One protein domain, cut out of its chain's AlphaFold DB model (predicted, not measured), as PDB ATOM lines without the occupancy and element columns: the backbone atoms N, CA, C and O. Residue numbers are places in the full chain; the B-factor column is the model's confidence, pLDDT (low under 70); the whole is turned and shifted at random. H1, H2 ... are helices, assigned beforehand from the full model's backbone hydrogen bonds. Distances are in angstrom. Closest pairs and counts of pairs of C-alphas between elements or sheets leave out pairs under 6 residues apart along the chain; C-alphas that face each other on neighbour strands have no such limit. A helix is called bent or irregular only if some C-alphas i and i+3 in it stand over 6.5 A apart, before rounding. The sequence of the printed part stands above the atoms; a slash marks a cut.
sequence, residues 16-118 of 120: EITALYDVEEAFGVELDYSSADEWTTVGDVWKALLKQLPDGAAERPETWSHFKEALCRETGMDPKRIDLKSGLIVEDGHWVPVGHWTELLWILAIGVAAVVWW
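This is residues 16 to 118 of the 120 residues of an uncharacterized protein of Qipengyuania gaetbuli (UniProt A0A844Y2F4). A small helical body is built on H1 and H4, packed side by side and running opposite ways, with H3 on one side of the pair at a steep tilt to H4 and the short H2 beyond H3. After H4 a long loop folds back round this body, past the first residues of H3 and past H2, and then residues 100 to 118 stick out as a free arm that ends with the short H5. The printed part has 103 residues with five named helices, H1 to H5 in that order, and no named strand; the class is all helix, though under half of the residues, 50, are in named elements. The whole is compact, with a radius of gyration of the C-alphas of 14.4 A, and spans 43 by 33 by 27 A.

H1, residues 16 to 27, begins at C-alpha 16 (253.481, 261.381, 187.372) and measures 17.3 A from first to last C-alpha. H2, residues 33 to 38, measures 9.7 A and is irregular: C-alphas 34 and 37 are 7.8 A apart. H3, residues 42 to 52, measures 16.0 A. H4, residues 61 to 75, is the longest at 22.1 A, ends at C-alpha 75 (251.985, 260.868, 179.854), and is irregular: C-alphas 71 and 74 are 7.1 A apart. H5, residues 112 to 117, measures 9.3 A and ends at C-alpha 117 (276.589, 280.005, 175.745).

H1 and H4 touch, their closest C-alphas being those of Ala 19 and Leu 71, 5.0 A apart. They run opposite ways at a shallow tilt of 34.7 degrees, only just short of steep. H3 is close to H4 but not clearly touching: the closest C-alphas, of Trp 46 and Phe 67, are 7.8 A apart, at a steep tilt of 59 degrees. H3 and H1 are near each other, with 9 pairs of C-alphas within 10 A, and so are H2 and H3, also with 9 pairs. H2 is apart from H1 and H4, and H5 is apart from the other four helices. O i to N i+4 pairs are within hydrogen-bond range in 7 of 8 cases in H1, 6 of 7 in H3, 9 of 11 in H4, and 0 of 2 in both H2 and H5; O i to N i+3 pairs are within range in 2 of 3 cases in H2 and 0 of 3 in H5.

The C-alphas farthest apart, of Glu 91 and Trp 117, are 45.9 A apart. The body without residues 100 to 118 spans 36 by 28 by 20 A. The printed part has no cut. The links from H1 to H2 and from H2 to H3 are tight, that from H3 to H4 is short, and that from H4 to H5 is long, with 36 residues. The mean pLDDT of the printed part is 71.1; residues 16 to 18, 74 to 76 and 89 to 118 are under 70.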
ATOM      1  N   GLU A  16     254.215 260.310 186.700       57.31
ATOM      2  CA  GLU A  16     253.481 261.381 187.372       57.31
ATOM      3  C   GLU A  16     254.379 262.479 187.931       57.31
ATOM      4  O   GLU A  16     254.020 263.657 187.952       57.31
ATOM      5  N   ILE A  17     255.565 262.084 188.384       56.84
ATOM      6  CA  ILE A  17     256.570 262.988 188.936       56.84
ATOM      7  C   ILE A  17     257.279 263.726 187.796       56.84
ATOM      8  O   ILE A  17     257.516 264.930 187.891       56.84
ATOM      9  N   THR A  18     257.563 263.032 186.692       64.12
ATOM     10  CA  THR A  18     258.204 263.620 185.507       64.12
ATOM     11  C   THR A  18     257.292 264.650 184.836       64.12
ATOM     12  O   THR A  18     257.763 265.712 184.445       64.12
ATOM     13  N   ALA A  19     255.974 264.424 184.819       73.81
ATOM     14  CA  ALA A  19     255.008 265.394 184.298       73.81
ATOM     15  C   ALA A  19     254.984 266.728 185.078       73.81
ATOM     16  O   ALA A  19     254.738 267.783 184.491       73.81
ATOM     17  N   LEU A  20     255.235 266.708 186.393       80.94
ATOM     18  CA  LEU A  20     255.338 267.933 187.200       80.94
ATOM     19  C   LEU A  20     256.676 268.644 186.982       80.94
ATOM     20  O   LEU A  20     256.683 269.867 186.839       80.94
ATOM     21  N   TYR A  21     257.772 267.890 186.853       80.19
ATOM     22  CA  TYR A  21     259.069 268.450 186.463       80.19
ATOM     23  C   TYR A  21     259.015 269.133 185.091       80.19
ATOM     24  O   TYR A  21     259.571 270.214 184.923       80.19
ATOM     25  N   ASP A  22     258.296 268.563 184.129       81.81
ATOM     26  CA  ASP A  22     258.098 269.171 182.812       81.81
ATOM     27  C   ASP A  22     257.328 270.494 182.879       81.81
ATOM     28  O   ASP A  22     257.602 271.424 182.114       81.81
ATOM     29  N   VAL A  23     256.367 270.606 183.800       86.06
ATOM     30  CA  VAL A  23     255.665 271.867 184.071       86.06
ATOM     31  C   VAL A  23     256.621 272.886 184.693       86.06
ATOM     32  O   VAL A  23     256.663 274.033 184.255       86.06
ATOM     33  N   GLU A  24     257.416 272.489 185.679       86.50
ATOM     34  CA  GLU A  24     258.424 273.353 186.300       86.50
ATOM     35  C   GLU A  24     259.453 273.858 185.283       86.50
ATOM     36  O   GLU A  24     259.712 275.062 185.209       86.50
ATOM     37  N   GLU A  25     259.963 272.972 184.426       84.12
ATOM     38  CA  GLU A  25     260.893 273.310 183.348       84.12
ATOM     39  C   GLU A  25     260.252 274.268 182.334       84.12
ATOM     40  O   GLU A  25     260.841 275.296 181.990       84.12
ATOM     41  N   ALA A  26     259.029 273.977 181.882       86.50
ATOM     42  CA  ALA A  26     258.341 274.780 180.874       86.50
ATOM     43  C   ALA A  26     258.049 276.214 181.338       86.50
ATOM     44  O   ALA A  26     257.979 277.130 180.513       86.50
ATOM     45  N   PHE A  27     257.871 276.416 182.643       85.19
ATOM     46  CA  PHE A  27     257.561 277.719 183.226       85.19
ATOM     47  C   PHE A  27     258.748 278.365 183.949       85.19
ATOM     48  O   PHE A  27     258.661 279.541 184.304       85.19
ATOM     49  N   GLY A  28     259.861 277.645 184.119       86.31
ATOM     50  CA  GLY A  28     261.045 278.123 184.828       86.31
ATOM     51  C   GLY A  28     260.772 278.427 186.302       86.31
ATOM     52  O   GLY A  28     261.289 279.415 186.825       86.31
ATOM     53  N   VAL A  29     259.927 277.621 186.948       86.88
ATOM     54  CA  VAL A  29     259.514 277.786 188.349       86.88
ATOM     55  C   VAL A  29     259.704 276.492 189.127       86.88
ATOM     56  O   VAL A  29     259.790 275.426 188.536       86.88
ATOM     57  N   GLU A  30     259.709 276.592 190.450       86.69
ATOM     58  CA  GLU A  30     259.598 275.447 191.355       86.69
ATOM     59  C   GLU A  30     258.224 275.518 192.025       86.69
ATOM     60  O   GLU A  30     257.843 276.554 192.584       86.69
ATOM     61  N   LEU A  31     257.437 274.452 191.909       84.75
ATOM     62  CA  LEU A  31     256.129 274.364 192.533       84.75
ATOM     63  C   LEU A  31     256.288 274.203 194.043       84.75
ATOM     64  O   LEU A  31     257.198 273.556 194.556       84.75
ATOM     65  N   ASP A  32     255.345 274.778 194.782       84.00
ATOM     66  CA  ASP A  32     255.280 274.569 196.223       84.00
ATOM     67  C   ASP A  32     254.550 273.255 196.520       84.00
ATOM     68  O   ASP A  32     253.318 273.188 196.475       84.00
ATOM     69  N   TYR A  33     255.320 272.216 196.838       82.50
ATOM     70  CA  TYR A  33     254.805 270.886 197.165       82.50
ATOM     71  C   TYR A  33     254.311 270.742 198.612       82.50
ATOM     72  O   TYR A  33     253.912 269.646 199.007       82.50
ATOM     73  N   SER A  34     254.305 271.804 199.425       79.19
ATOM     74  CA  SER A  34     253.890 271.723 200.837       79.19
ATOM     75  C   SER A  34     252.439 271.279 201.048       79.19
ATOM     76  O   SER A  34     252.104 270.832 202.140       79.19
ATOM     77  N   SER A  35     251.589 271.395 200.023       72.75
ATOM     78  CA  SER A  35     250.205 270.892 200.016       72.75
ATOM     79  C   SER A  35     249.972 269.828 198.937       72.75
ATOM     80  O   SER A  35     248.836 269.629 198.506       72.75
ATOM     81  N   ALA A  36     251.038 269.201 198.426       79.00
ATOM     82  CA  ALA A  36     250.939 268.237 197.328       79.00
ATOM     83  C   ALA A  36     250.182 266.958 197.714       79.00
ATOM     84  O   ALA A  36     249.625 266.291 196.849       79.00
ATOM     85  N   ASP A  37     250.118 266.631 199.005       74.31
ATOM     86  CA  ASP A  37     249.310 265.539 199.553       74.31
ATOM     87  C   ASP A  37     247.797 265.747 199.368       74.31
ATOM     88  O   ASP A  37     247.036 264.780 199.365       74.31
ATOM     89  N   GLU A  38     247.362 266.992 199.157       77.38
ATOM     90  CA  GLU A  38     245.969 267.345 198.877       77.38
ATOM     91  C   GLU A  38     245.658 267.433 197.370       77.38
ATOM     92  O   GLU A  38     244.504 267.651 196.985       77.38
ATOM     93  N   TRP A  39     246.657 267.292 196.489       82.81
ATOM     94  CA  TRP A  39     246.458 267.450 195.047       82.81
ATOM     95  C   TRP A  39     245.776 266.219 194.459       82.81
ATOM     96  O   TRP A  39     246.303 265.110 194.474       82.81
ATOM     97  N   THR A  40     244.583 266.420 193.900       80.12
ATOM     98  CA  THR A  40     243.772 265.323 193.344       80.12
ATOM     99  C   THR A  40     243.415 265.544 191.881       80.12
ATOM    100  O   THR A  40     243.099 264.591 191.164       80.12
ATOM    101  N   THR A  41     243.492 266.790 191.412       83.94
ATOM    102  CA  THR A  41     243.091 267.193 190.063       83.94
ATOM    103  C   THR A  41     244.158 268.033 189.371       83.94
ATOM    104  O   THR A  41     244.961 268.708 190.013       83.94
ATOM    105  N   VAL A  42     244.120 268.059 188.036       86.31
ATOM    106  CA  VAL A  42     244.921 268.976 187.202       86.31
ATOM    107  C   VAL A  42     244.766 270.427 187.668       86.31
ATOM    108  O   VAL A  42     245.711 271.214 187.620       86.31
ATOM    109  N   GLY A  43     243.580 270.790 188.163       86.94
ATOM    110  CA  GLY A  43     243.307 272.108 188.716       86.94
ATOM    111  C   GLY A  43     244.093 272.442 189.982       86.94
ATOM    112  O   GLY A  43     244.329 273.623 190.229       86.94
ATOM    113  N   ASP A  44     244.514 271.456 190.768       86.62
ATOM    114  CA  ASP A  44     245.303 271.694 191.981       86.62
ATOM    115  C   ASP A  44     246.754 272.031 191.624       86.62
ATOM    116  O   ASP A  44     247.281 273.039 192.099       86.62
ATOM    117  N   VAL A  45     247.329 271.304 190.661       87.12
ATOM    118  CA  VAL A  45     248.640 271.622 190.069       87.12
ATOM    119  C   VAL A  45     248.608 272.990 189.389       87.12
ATOM    120  O   VAL A  45     249.490 273.819 189.599       87.12
ATOM    121  N   TRP A  46     247.552 273.279 188.626       90.50
ATOM    122  CA  TRP A  46     247.388 274.579 187.975       90.50
ATOM    123  C   TRP A  46     247.345 275.736 188.981       90.50
ATOM    124  O   TRP A  46     247.985 276.764 188.776       90.50
ATOM    125  N   LYS A  47     246.633 275.581 190.104       90.44
ATOM    126  CA  LYS A  47     246.630 276.590 191.176       90.44
ATOM    127  C   LYS A  47     248.009 276.753 191.802       90.44
ATOM    128  O   LYS A  47     248.380 277.880 192.121       90.44
ATOM    129  N   ALA A  48     248.741 275.659 192.010       89.12
ATOM    130  CA  ALA A  48     250.099 275.711 192.538       89.12
ATOM    131  C   ALA A  48     251.032 276.473 191.589       89.12
ATOM    132  O   ALA A  48     251.737 277.375 192.035       89.12
ATOM    133  N   LEU A  49     250.942 276.207 190.281       90.50
ATOM    134  CA  LEU A  49     251.684 276.933 189.252       90.50
ATOM    135  C   LEU A  49     251.353 278.428 189.264       90.50
ATOM    136  O   LEU A  49     252.252 279.264 189.286       90.50
ATOM    137  N   LEU A  50     250.068 278.785 189.305       91.06
ATOM    138  CA  LEU A  50     249.649 280.187 189.299       91.06
ATOM    139  C   LEU A  50     250.167 280.991 190.497       91.06
ATOM    140  O   LEU A  50     250.356 282.194 190.355       91.06
ATOM    141  N   LYS A  51     250.422 280.361 191.650       89.56
ATOM    142  CA  LYS A  51     251.041 281.039 192.804       89.56
ATOM    143  C   LYS A  51     252.495 281.447 192.549       89.56
ATOM    144  O   LYS A  51     252.978 282.350 193.222       89.56
ATOM    145  N   GLN A  52     253.174 280.780 191.614       89.69
ATOM    146  CA  GLN A  52     254.575 281.034 191.265       89.69
ATOM    147  C   GLN A  52     254.729 281.968 190.057       89.69
ATOM    148  O   GLN A  52     255.818 282.479 189.799       89.69
ATOM    149  N   LEU A  53     253.652 282.204 189.305       88.12
ATOM    150  CA  LEU A  53     253.665 283.074 188.133       88.12
ATOM    151  C   LEU A  53     253.307 284.528 188.488       88.12
ATOM    152  O   LEU A  53     252.612 284.775 189.472       88.12
ATOM    153  N   PRO A  54     253.731 285.512 187.669       86.69
ATOM    154  CA  PRO A  54     253.308 286.898 187.833       86.69
ATOM    155  C   PRO A  54     251.787 287.067 187.738       86.69
ATOM    156  O   PRO A  54     251.115 286.367 186.973       86.69
ATOM    157  N   ASP A  55     251.259 288.075 188.434       84.62
ATOM    158  CA  ASP A  55     249.844 288.445 188.359       84.62
ATOM    159  C   ASP A  55     249.384 288.642 186.901       84.62
ATOM    160  O   ASP A  55     250.084 289.221 186.064       84.62
ATOM    161  N   GLY A  56     248.191 288.131 186.581       81.69
ATOM    162  CA  GLY A  56     247.622 288.167 185.228       81.69
ATOM    163  C   GLY A  56     248.136 287.076 184.277       81.69
ATOM    164  O   GLY A  56     247.679 286.996 183.138       81.69
ATOM    165  N   ALA A  57     249.041 286.185 184.709       82.44
ATOM    166  CA  ALA A  57     249.446 285.027 183.900       82.44
ATOM    167  C   ALA A  57     248.272 284.078 183.593       82.44
ATOM    168  O   ALA A  57     248.200 283.523 182.504       82.44
ATOM    169  N   ALA A  58     247.304 283.938 184.501       85.12
ATOM    170  CA  ALA A  58     246.119 283.101 184.280       85.12
ATOM    171  C   ALA A  58     245.185 283.622 183.170       85.12
ATOM    172  O   ALA A  58     244.408 282.855 182.606       85.12
ATOM    173  N   GLU A  59     245.228 284.924 182.878       86.94
ATOM    174  CA  GLU A  59     244.351 285.573 181.894       86.94
ATOM    175  C   GLU A  59     244.836 285.360 180.456       86.94
ATOM    176  O   GLU A  59     244.101 285.613 179.500       86.94
ATOM    177  N   ARG A  60     246.071 284.873 180.307       84.88
ATOM    178  CA  ARG A  60     246.725 284.573 179.038       84.88
ATOM    179  C   ARG A  60     246.326 283.172 178.556       84.88
ATOM    180  O   ARG A  60     246.705 282.181 179.189       84.88
ATOM    181  N   PRO A  61     245.580 283.037 177.443       82.00
ATOM    182  CA  PRO A  61     245.149 281.731 176.932       82.00
ATOM    183  C   PRO A  61     246.310 280.774 176.614       82.00
ATOM    184  O   PRO A  61     246.166 279.549 176.704       82.00
ATOM    185  N   GLU A  62     247.468 281.323 176.253       87.00
ATOM    186  CA  GLU A  62     248.698 280.581 175.993       87.00
ATOM    187  C   GLU A  62     249.248 279.891 177.247       87.00
ATOM    188  O   GLU A  62     249.750 278.777 177.145       87.00
ATOM    189  N   THR A  63     249.082 280.480 178.435       88.75
ATOM    190  CA  THR A  63     249.594 279.920 179.695       88.75
ATOM    191  C   THR A  63     248.892 278.610 180.029       88.75
ATOM    192  O   THR A  63     249.542 277.623 180.359       88.75
ATOM    193  N   TRP A  64     247.569 278.555 179.855       88.88
ATOM    194  CA  TRP A  64     246.821 277.309 180.027       88.88
ATOM    195  C   TRP A  64     247.184 276.263 178.966       88.88
ATOM    196  O   TRP A  64     247.275 275.075 179.262       88.88
ATOM    197  N   SER A  65     247.401 276.693 177.722       87.25
ATOM    198  CA  SER A  65     247.741 275.781 176.624       87.25
ATOM    199  C   SER A  65     249.117 275.143 176.836       87.25
ATOM    200  O   SER A  65     249.218 273.920 176.801       87.25
ATOM    201  N   HIS A  66     250.131 275.947 177.171       88.75
ATOM    202  CA  HIS A  66     251.478 275.471 177.493       88.75
ATOM    203  C   HIS A  66     251.503 274.571 178.729       88.75
ATOM    204  O   HIS A  66     252.207 273.568 178.739       88.75
ATOM    205  N   PHE A  67     250.708 274.887 179.755       89.44
ATOM    206  CA  PHE A  67     250.601 274.033 180.938       89.44
ATOM    207  C   PHE A  67     250.105 272.635 180.589       89.44
ATOM    208  O   PHE A  67     250.708 271.649 180.998       89.44
ATOM    209  N   LYS A  68     249.040 272.535 179.789       87.81
ATOM    210  CA  LYS A  68     248.524 271.231 179.367       87.81
ATOM    211  C   LYS A  68     249.511 270.478 178.482       87.81
ATOM    212  O   LYS A  68     249.591 269.263 178.580       87.81
ATOM    213  N   GLU A  69     250.233 271.179 177.613       87.00
ATOM    214  CA  GLU A  69     251.271 270.568 176.778       87.00
ATOM    215  C   GLU A  69     252.417 270.002 177.616       87.00
ATOM    216  O   GLU A  69     252.838 268.880 177.362       87.00
ATOM    217  N   ALA A  70     252.886 270.745 178.622       86.69
ATOM    218  CA  ALA A  70     253.920 270.283 179.541       86.69
ATOM    219  C   ALA A  70     253.436 269.085 180.372       86.69
ATOM    220  O   ALA A  70     254.066 268.037 180.367       86.69
ATOM    221  N   LEU A  71     252.253 269.191 180.983       83.12
ATOM    222  CA  LEU A  71     251.695 268.131 181.826       83.12
ATOM    223  C   LEU A  71     251.408 266.833 181.051       83.12
ATOM    224  O   LEU A  71     251.471 265.736 181.601       83.12
ATOM    225  N   CYS A  72     251.064 266.941 179.767       81.19
ATOM    226  CA  CYS A  72     250.779 265.788 178.919       81.19
ATOM    227  C   CYS A  72     251.996 265.243 178.162       81.19
ATOM    228  O   CYS A  72     251.858 264.229 177.477       81.19
ATOM    229  N   ARG A  73     253.157 265.907 178.233       77.44
ATOM    230  CA  ARG A  73     254.339 265.530 177.449       77.44
ATOM    231  C   ARG A  73     254.806 264.120 177.795       77.44
ATOM    232  O   ARG A  73     254.938 263.300 176.892       77.44
ATOM    233  N   GLU A  74     254.967 263.843 179.082       67.88
ATOM    234  CA  GLU A  74     255.437 262.541 179.567       67.88
ATOM    235  C   GLU A  74     254.353 261.465 179.508       67.88
ATOM    236  O   GLU A  74     254.607 260.343 179.079       67.88
ATOM    237  N   THR A  75     253.110 261.823 179.833       65.50
ATOM    238  CA  THR A  75     251.985 260.868 179.854       65.50
ATOM    239  C   THR A  75     251.510 260.456 178.458       65.50
ATOM    240  O   THR A  75     250.707 259.533 178.303       65.50
ATOM    241  N   GLY A  76     251.920 261.187 177.412       66.94
ATOM    242  CA  GLY A  76     251.449 260.995 176.038       66.94
ATOM    243  C   GLY A  76     249.948 261.255 175.845       66.94
ATOM    244  O   GLY A  76     249.393 260.949 174.783       66.94
ATOM    245  N   MET A  77     249.269 261.802 176.858       70.50
ATOM    246  CA  MET A  77     247.862 262.181 176.787       70.50
ATOM    247  C   MET A  77     247.663 263.312 175.777       70.50
ATOM    248  O   MET A  77     248.528 264.152 175.566       70.50
ATOM    249  N   ASP A  78     246.486 263.370 175.154       74.31
ATOM    250  CA  ASP A  78     246.143 264.521 174.317       74.31
ATOM    251  C   ASP A  78     245.818 265.725 175.227       74.31
ATOM    252  O   ASP A  78     244.814 265.667 175.953       74.31
ATOM    253  N   PRO A  79     246.572 266.846 175.154       79.12
ATOM    254  CA  PRO A  79     246.314 268.056 175.941       79.12
ATOM    255  C   PRO A  79     244.905 268.632 175.750       79.12
ATOM    256  O   PRO A  79     244.444 269.473 176.525       79.12
ATOM    257  N   LYS A  80     244.183 268.247 174.693       78.88
ATOM    258  CA  LYS A  80     242.794 268.670 174.455       78.88
ATOM    259  C   LYS A  80     241.775 267.889 175.277       78.88
ATOM    260  O   LYS A  80     240.634 268.332 175.380       78.88
ATOM    261  N   ARG A  81     242.164 266.744 175.838       76.38
ATOM    262  CA  ARG A  81     241.285 265.844 176.597       76.38
ATOM    263  C   ARG A  81     241.340 266.071 178.105       76.38
ATOM    264  O   ARG A  81     240.521 265.485 178.810       76.38
ATOM    265  N   ILE A  82     242.263 266.910 178.573       76.06
ATOM    266  CA  ILE A  82     242.398 267.262 179.986       76.06
ATOM    267  C   ILE A  82     241.754 268.619 180.286       76.06
ATOM    268  O   ILE A  82     241.837 269.570 179.499       76.06
ATOM    269  N   ASP A  83     241.117 268.706 181.446       82.69
ATOM    270  CA  ASP A  83     240.570 269.933 182.010       82.69
ATOM    271  C   ASP A  83     240.908 270.037 183.506       82.69
ATOM    272  O   ASP A  83     241.504 269.136 184.086       82.69
ATOM    273  N   LEU A  84     240.545 271.149 184.152       83.81
ATOM    274  CA  LEU A  84     240.857 271.391 185.569       83.81
ATOM    275  C   LEU A  84     240.295 270.327 186.528       83.81
ATOM    276  O   LEU A  84     240.773 270.212 187.649       83.81
ATOM    277  N   LYS A  85     239.256 269.594 186.126       77.56
ATOM    278  CA  LYS A  85     238.612 268.534 186.909       77.56
ATOM    279  C   LYS A  85     239.120 267.148 186.533       77.56
ATOM    280  O   LYS A  85     238.695 266.184 187.170       77.56
ATOM    281  N   SER A  86     239.973 267.029 185.516       74.62
ATOM    282  CA  SER A  86     240.657 265.777 185.226       74.62
ATOM    283  C   SER A  86     241.409 265.344 186.478       74.62
ATOM    284  O   SER A  86     242.183 266.115 187.052       74.62
ATOM    285  N   GLY A  87     241.111 264.128 186.933       72.56
ATOM    286  CA  GLY A  87     241.811 263.524 188.056       72.56
ATOM    287  C   GLY A  87     243.262 263.320 187.668       72.56
ATOM    288  O   GLY A  87     243.541 262.949 186.524       72.56
ATOM    289  N   LEU A  88     244.163 263.586 188.608       70.06
ATOM    290  CA  LEU A  88     245.545 263.207 188.405       70.06
ATOM    291  C   LEU A  88     245.612 261.663 188.444       70.06
ATOM    292  O   LEU A  88     245.970 261.063 187.441       70.06
ATOM    293  N   ILE A  89     245.084 261.005 189.486       61.66
ATOM    294  CA  ILE A  89     245.186 259.537 189.663       61.66
ATOM    295  C   ILE A  89     244.133 258.690 188.945       61.66
ATOM    296  O   ILE A  89     242.953 259.042 188.867       61.66
ATOM    297  N   VAL A  90     244.540 257.479 188.557       52.59
ATOM    298  CA  VAL A  90     243.675 256.293 188.405       52.59
ATOM    299  C   VAL A  90     243.323 255.722 189.784       52.59
ATOM    300  O   VAL A  90     244.184 255.670 190.650       52.59
ATOM    301  N   GLU A  91     242.063 255.319 189.991       45.31
ATOM    302  CA  GLU A  91     241.376 255.025 191.274       45.31
ATOM    303  C   GLU A  91     242.087 254.107 192.313       45.31
ATOM    304  O   GLU A  91     241.553 253.942 193.405       45.31
ATOM    305  N   ASP A  92     243.292 253.586 192.052       44.00
ATOM    306  CA  ASP A  92     244.075 252.712 192.944       44.00
ATOM    307  C   ASP A  92     245.521 253.200 193.241       44.00
ATOM    308  O   ASP A  92     246.281 252.513 193.926       44.00
ATOM    309  N   GLY A  93     245.938 254.374 192.746       44.81
ATOM    310  CA  GLY A  93     247.282 254.925 192.979       44.81
ATOM    311  C   GLY A  93     247.384 255.763 194.262       44.81
ATOM    312  O   GLY A  93     246.572 256.650 194.511       44.81
ATOM    313  N   HIS A  94     248.402 255.518 195.088       46.84
ATOM    314  CA  HIS A  94     248.755 256.418 196.190       46.84
ATOM    315  C   HIS A  94     249.707 257.509 195.679       46.84
ATOM    316  O   HIS A  94     250.802 257.183 195.225       46.84
ATOM    317  N   TRP A  95     249.341 258.792 195.814       45.03
ATOM    318  CA  TRP A  95     250.315 259.886 195.680       45.03
ATOM    319  C   TRP A  95     251.403 259.719 196.730       45.03
ATOM    320  O   TRP A  95     251.119 259.701 197.930       45.03
ATOM    321  N   VAL A  96     252.652 259.647 196.283       51.91
ATOM    322  CA  VAL A  96     253.806 259.852 197.152       51.91
ATOM    323  C   VAL A  96     254.277 261.283 196.903       51.91
ATOM    324  O   VAL A  96     254.929 261.525 195.887       51.91
ATOM    325  N   PRO A  97     253.921 262.257 197.764       48.28
ATOM    326  CA  PRO A  97     254.407 263.619 197.607       48.28
ATOM    327  C   PRO A  97     255.940 263.611 197.611       48.28
ATOM    328  O   PRO A  97     256.573 262.952 198.441       48.28
ATOM    329  N   VAL A  98     256.527 264.338 196.659       52.19
ATOM    330  CA  VAL A  98     257.966 264.460 196.361       52.19
ATOM    331  C   VAL A  98     258.662 265.284 197.465       52.19
ATOM    332  O   VAL A  98     259.363 266.250 197.216       52.19
ATOM    333  N   GLY A  99     258.451 264.933 198.734       37.94
ATOM    334  CA  GLY A  99     258.960 265.653 199.902       37.94
ATOM    335  C   GLY A  99     260.357 265.226 200.361       37.94
ATOM    336  O   GLY A  99     260.764 265.600 201.457       37.94
ATOM    337  N   HIS A 100     261.091 264.412 199.590       41.19
ATOM    338  CA  HIS A 100     262.371 263.860 200.060       41.19
ATOM    339  C   HIS A 100     263.477 263.750 199.000       41.19
ATOM    340  O   HIS A 100     264.301 262.844 199.059       41.19
ATOM    341  N   TRP A 101     263.550 264.680 198.046       45.81
ATOM    342  CA  TRP A 101     264.630 264.701 197.050       45.81
ATOM    343  C   TRP A 101     265.677 265.767 197.369       45.81
ATOM    344  O   TRP A 101     265.853 266.742 196.652       45.81
ATOM    345  N   THR A 102     266.436 265.546 198.442       45.12
ATOM    346  CA  THR A 102     267.712 266.256 198.656       45.12
ATOM    347  C   THR A 102     268.862 265.666 197.820       45.12
ATOM    348  O   THR A 102     269.987 266.149 197.906       45.12
ATOM    349  N   GLU A 103     268.602 264.666 196.966       45.03
ATOM    350  CA  GLU A 103     269.653 263.920 196.249       45.03
ATOM    351  C   GLU A 103     269.690 264.127 194.716       45.03
ATOM    352  O   GLU A 103     270.685 263.764 194.090       45.03
ATOM    353  N   LEU A 104     268.695 264.776 194.087       44.78
ATOM    354  CA  LEU A 104     268.695 265.035 192.626       44.78
ATOM    355  C   LEU A 104     269.397 266.333 192.192       44.78
ATOM    356  O   LEU A 104     269.499 266.608 190.994       44.78
ATOM    357  N   LEU A 105     269.983 267.080 193.134       45.16
ATOM    358  CA  LEU A 105     270.736 268.317 192.871       45.16
ATOM    359  C   LEU A 105     271.950 268.152 191.928       45.16
ATOM    360  O   LEU A 105     272.562 269.147 191.552       45.16
ATOM    361  N   TRP A 106     272.300 266.935 191.496       35.25
ATOM    362  CA  TRP A 106     273.418 266.708 190.575       35.25
ATOM    363  C   TRP A 106     273.050 266.629 189.086       35.25
ATOM    364  O   TRP A 106     273.944 266.807 188.260       35.25
ATOM    365  N   ILE A 107     271.784 266.421 188.697       47.22
ATOM    366  CA  ILE A 107     271.443 266.286 187.261       47.22
ATOM    367  C   ILE A 107     271.239 267.659 186.581       47.22
ATOM    368  O   ILE A 107     271.518 267.815 185.392       47.22
ATOM    369  N   LEU A 108     270.908 268.708 187.341       43.06
ATOM    370  CA  LEU A 108     270.697 270.072 186.824       43.06
ATOM    371  C   LEU A 108     271.977 270.902 186.599       43.06
ATOM    372  O   LEU A 108     271.900 272.031 186.117       43.06
ATOM    373  N   ALA A 109     273.169 270.359 186.871       43.94
ATOM    374  CA  ALA A 109     274.425 271.062 186.580       43.94
ATOM    375  C   ALA A 109     274.763 271.128 185.072       43.94
ATOM    376  O   ALA A 109     275.659 271.875 184.682       43.94
ATOM    377  N   ILE A 110     274.062 270.377 184.210       49.19
ATOM    378  CA  ILE A 110     274.376 270.299 182.769       49.19
ATOM    379  C   ILE A 110     273.437 271.173 181.912       49.19
ATOM    380  O   ILE A 110     273.876 271.720 180.901       49.19
ATOM    381  N   GLY A 111     272.181 271.395 182.322       40.78
ATOM    382  CA  GLY A 111     271.189 272.123 181.511       40.78
ATOM    383  C   GLY A 111     271.394 273.645 181.439       40.78
ATOM    384  O   GLY A 111     271.203 274.252 180.386       40.78
ATOM    385  N   VAL A 112     271.858 274.278 182.522       45.62
ATOM    386  CA  VAL A 112     271.994 275.751 182.584       45.62
ATOM    387  C   VAL A 112     273.196 276.268 181.776       45.62
ATOM    388  O   VAL A 112     273.189 277.404 181.301       45.62
ATOM    389  N   ALA A 113     274.214 275.435 181.528       44.34
ATOM    390  CA  ALA A 113     275.383 275.843 180.746       44.34
ATOM    391  C   ALA A 113     275.080 276.041 179.245       44.34
ATOM    392  O   ALA A 113     275.787 276.795 178.576       44.34
ATOM    393  N   ALA A 114     274.028 275.412 178.706       45.16
ATOM    394  CA  ALA A 114     273.726 275.476 177.276       45.16
ATOM    395  C   ALA A 114     273.039 276.790 176.852       45.16
ATOM    396  O   ALA A 114     273.303 277.292 175.761       45.16
ATOM    397  N   VAL A 115     272.208 277.392 177.711       46.06
ATOM    398  CA  VAL A 115     271.491 278.640 177.374       46.06
ATOM    399  C   VAL A 115     272.403 279.865 177.486       46.06
ATOM    400  O   VAL A 115     272.324 280.774 176.661       46.06
ATOM    401  N   VAL A 116     273.326 279.879 178.453       46.28
ATOM    402  CA  VAL A 116     274.248 281.014 178.644       46.28
ATOM    403  C   VAL A 116     275.289 281.100 177.517       46.28
ATOM    404  O   VAL A 116     275.734 282.197 177.184       46.28
ATOM    405  N   TRP A 117     275.625 279.988 176.852       38.97
ATOM    406  CA  TRP A 117     276.589 280.005 175.745       38.97
ATOM    407  C   TRP A 117     275.996 280.463 174.396       38.97
ATOM    408  O   TRP A 117     276.745 280.866 173.515       38.97
ATOM    409  N   TRP A 118     274.670 280.501 174.215       44.03
ATOM    410  CA  TRP A 118     274.073 281.049 172.980       44.03
ATOM    411  C   TRP A 118     273.936 282.589 172.996       44.03
ATOM    412  O   TRP A 118     273.484 283.194 172.026       44.03
TER     413      TRP A 118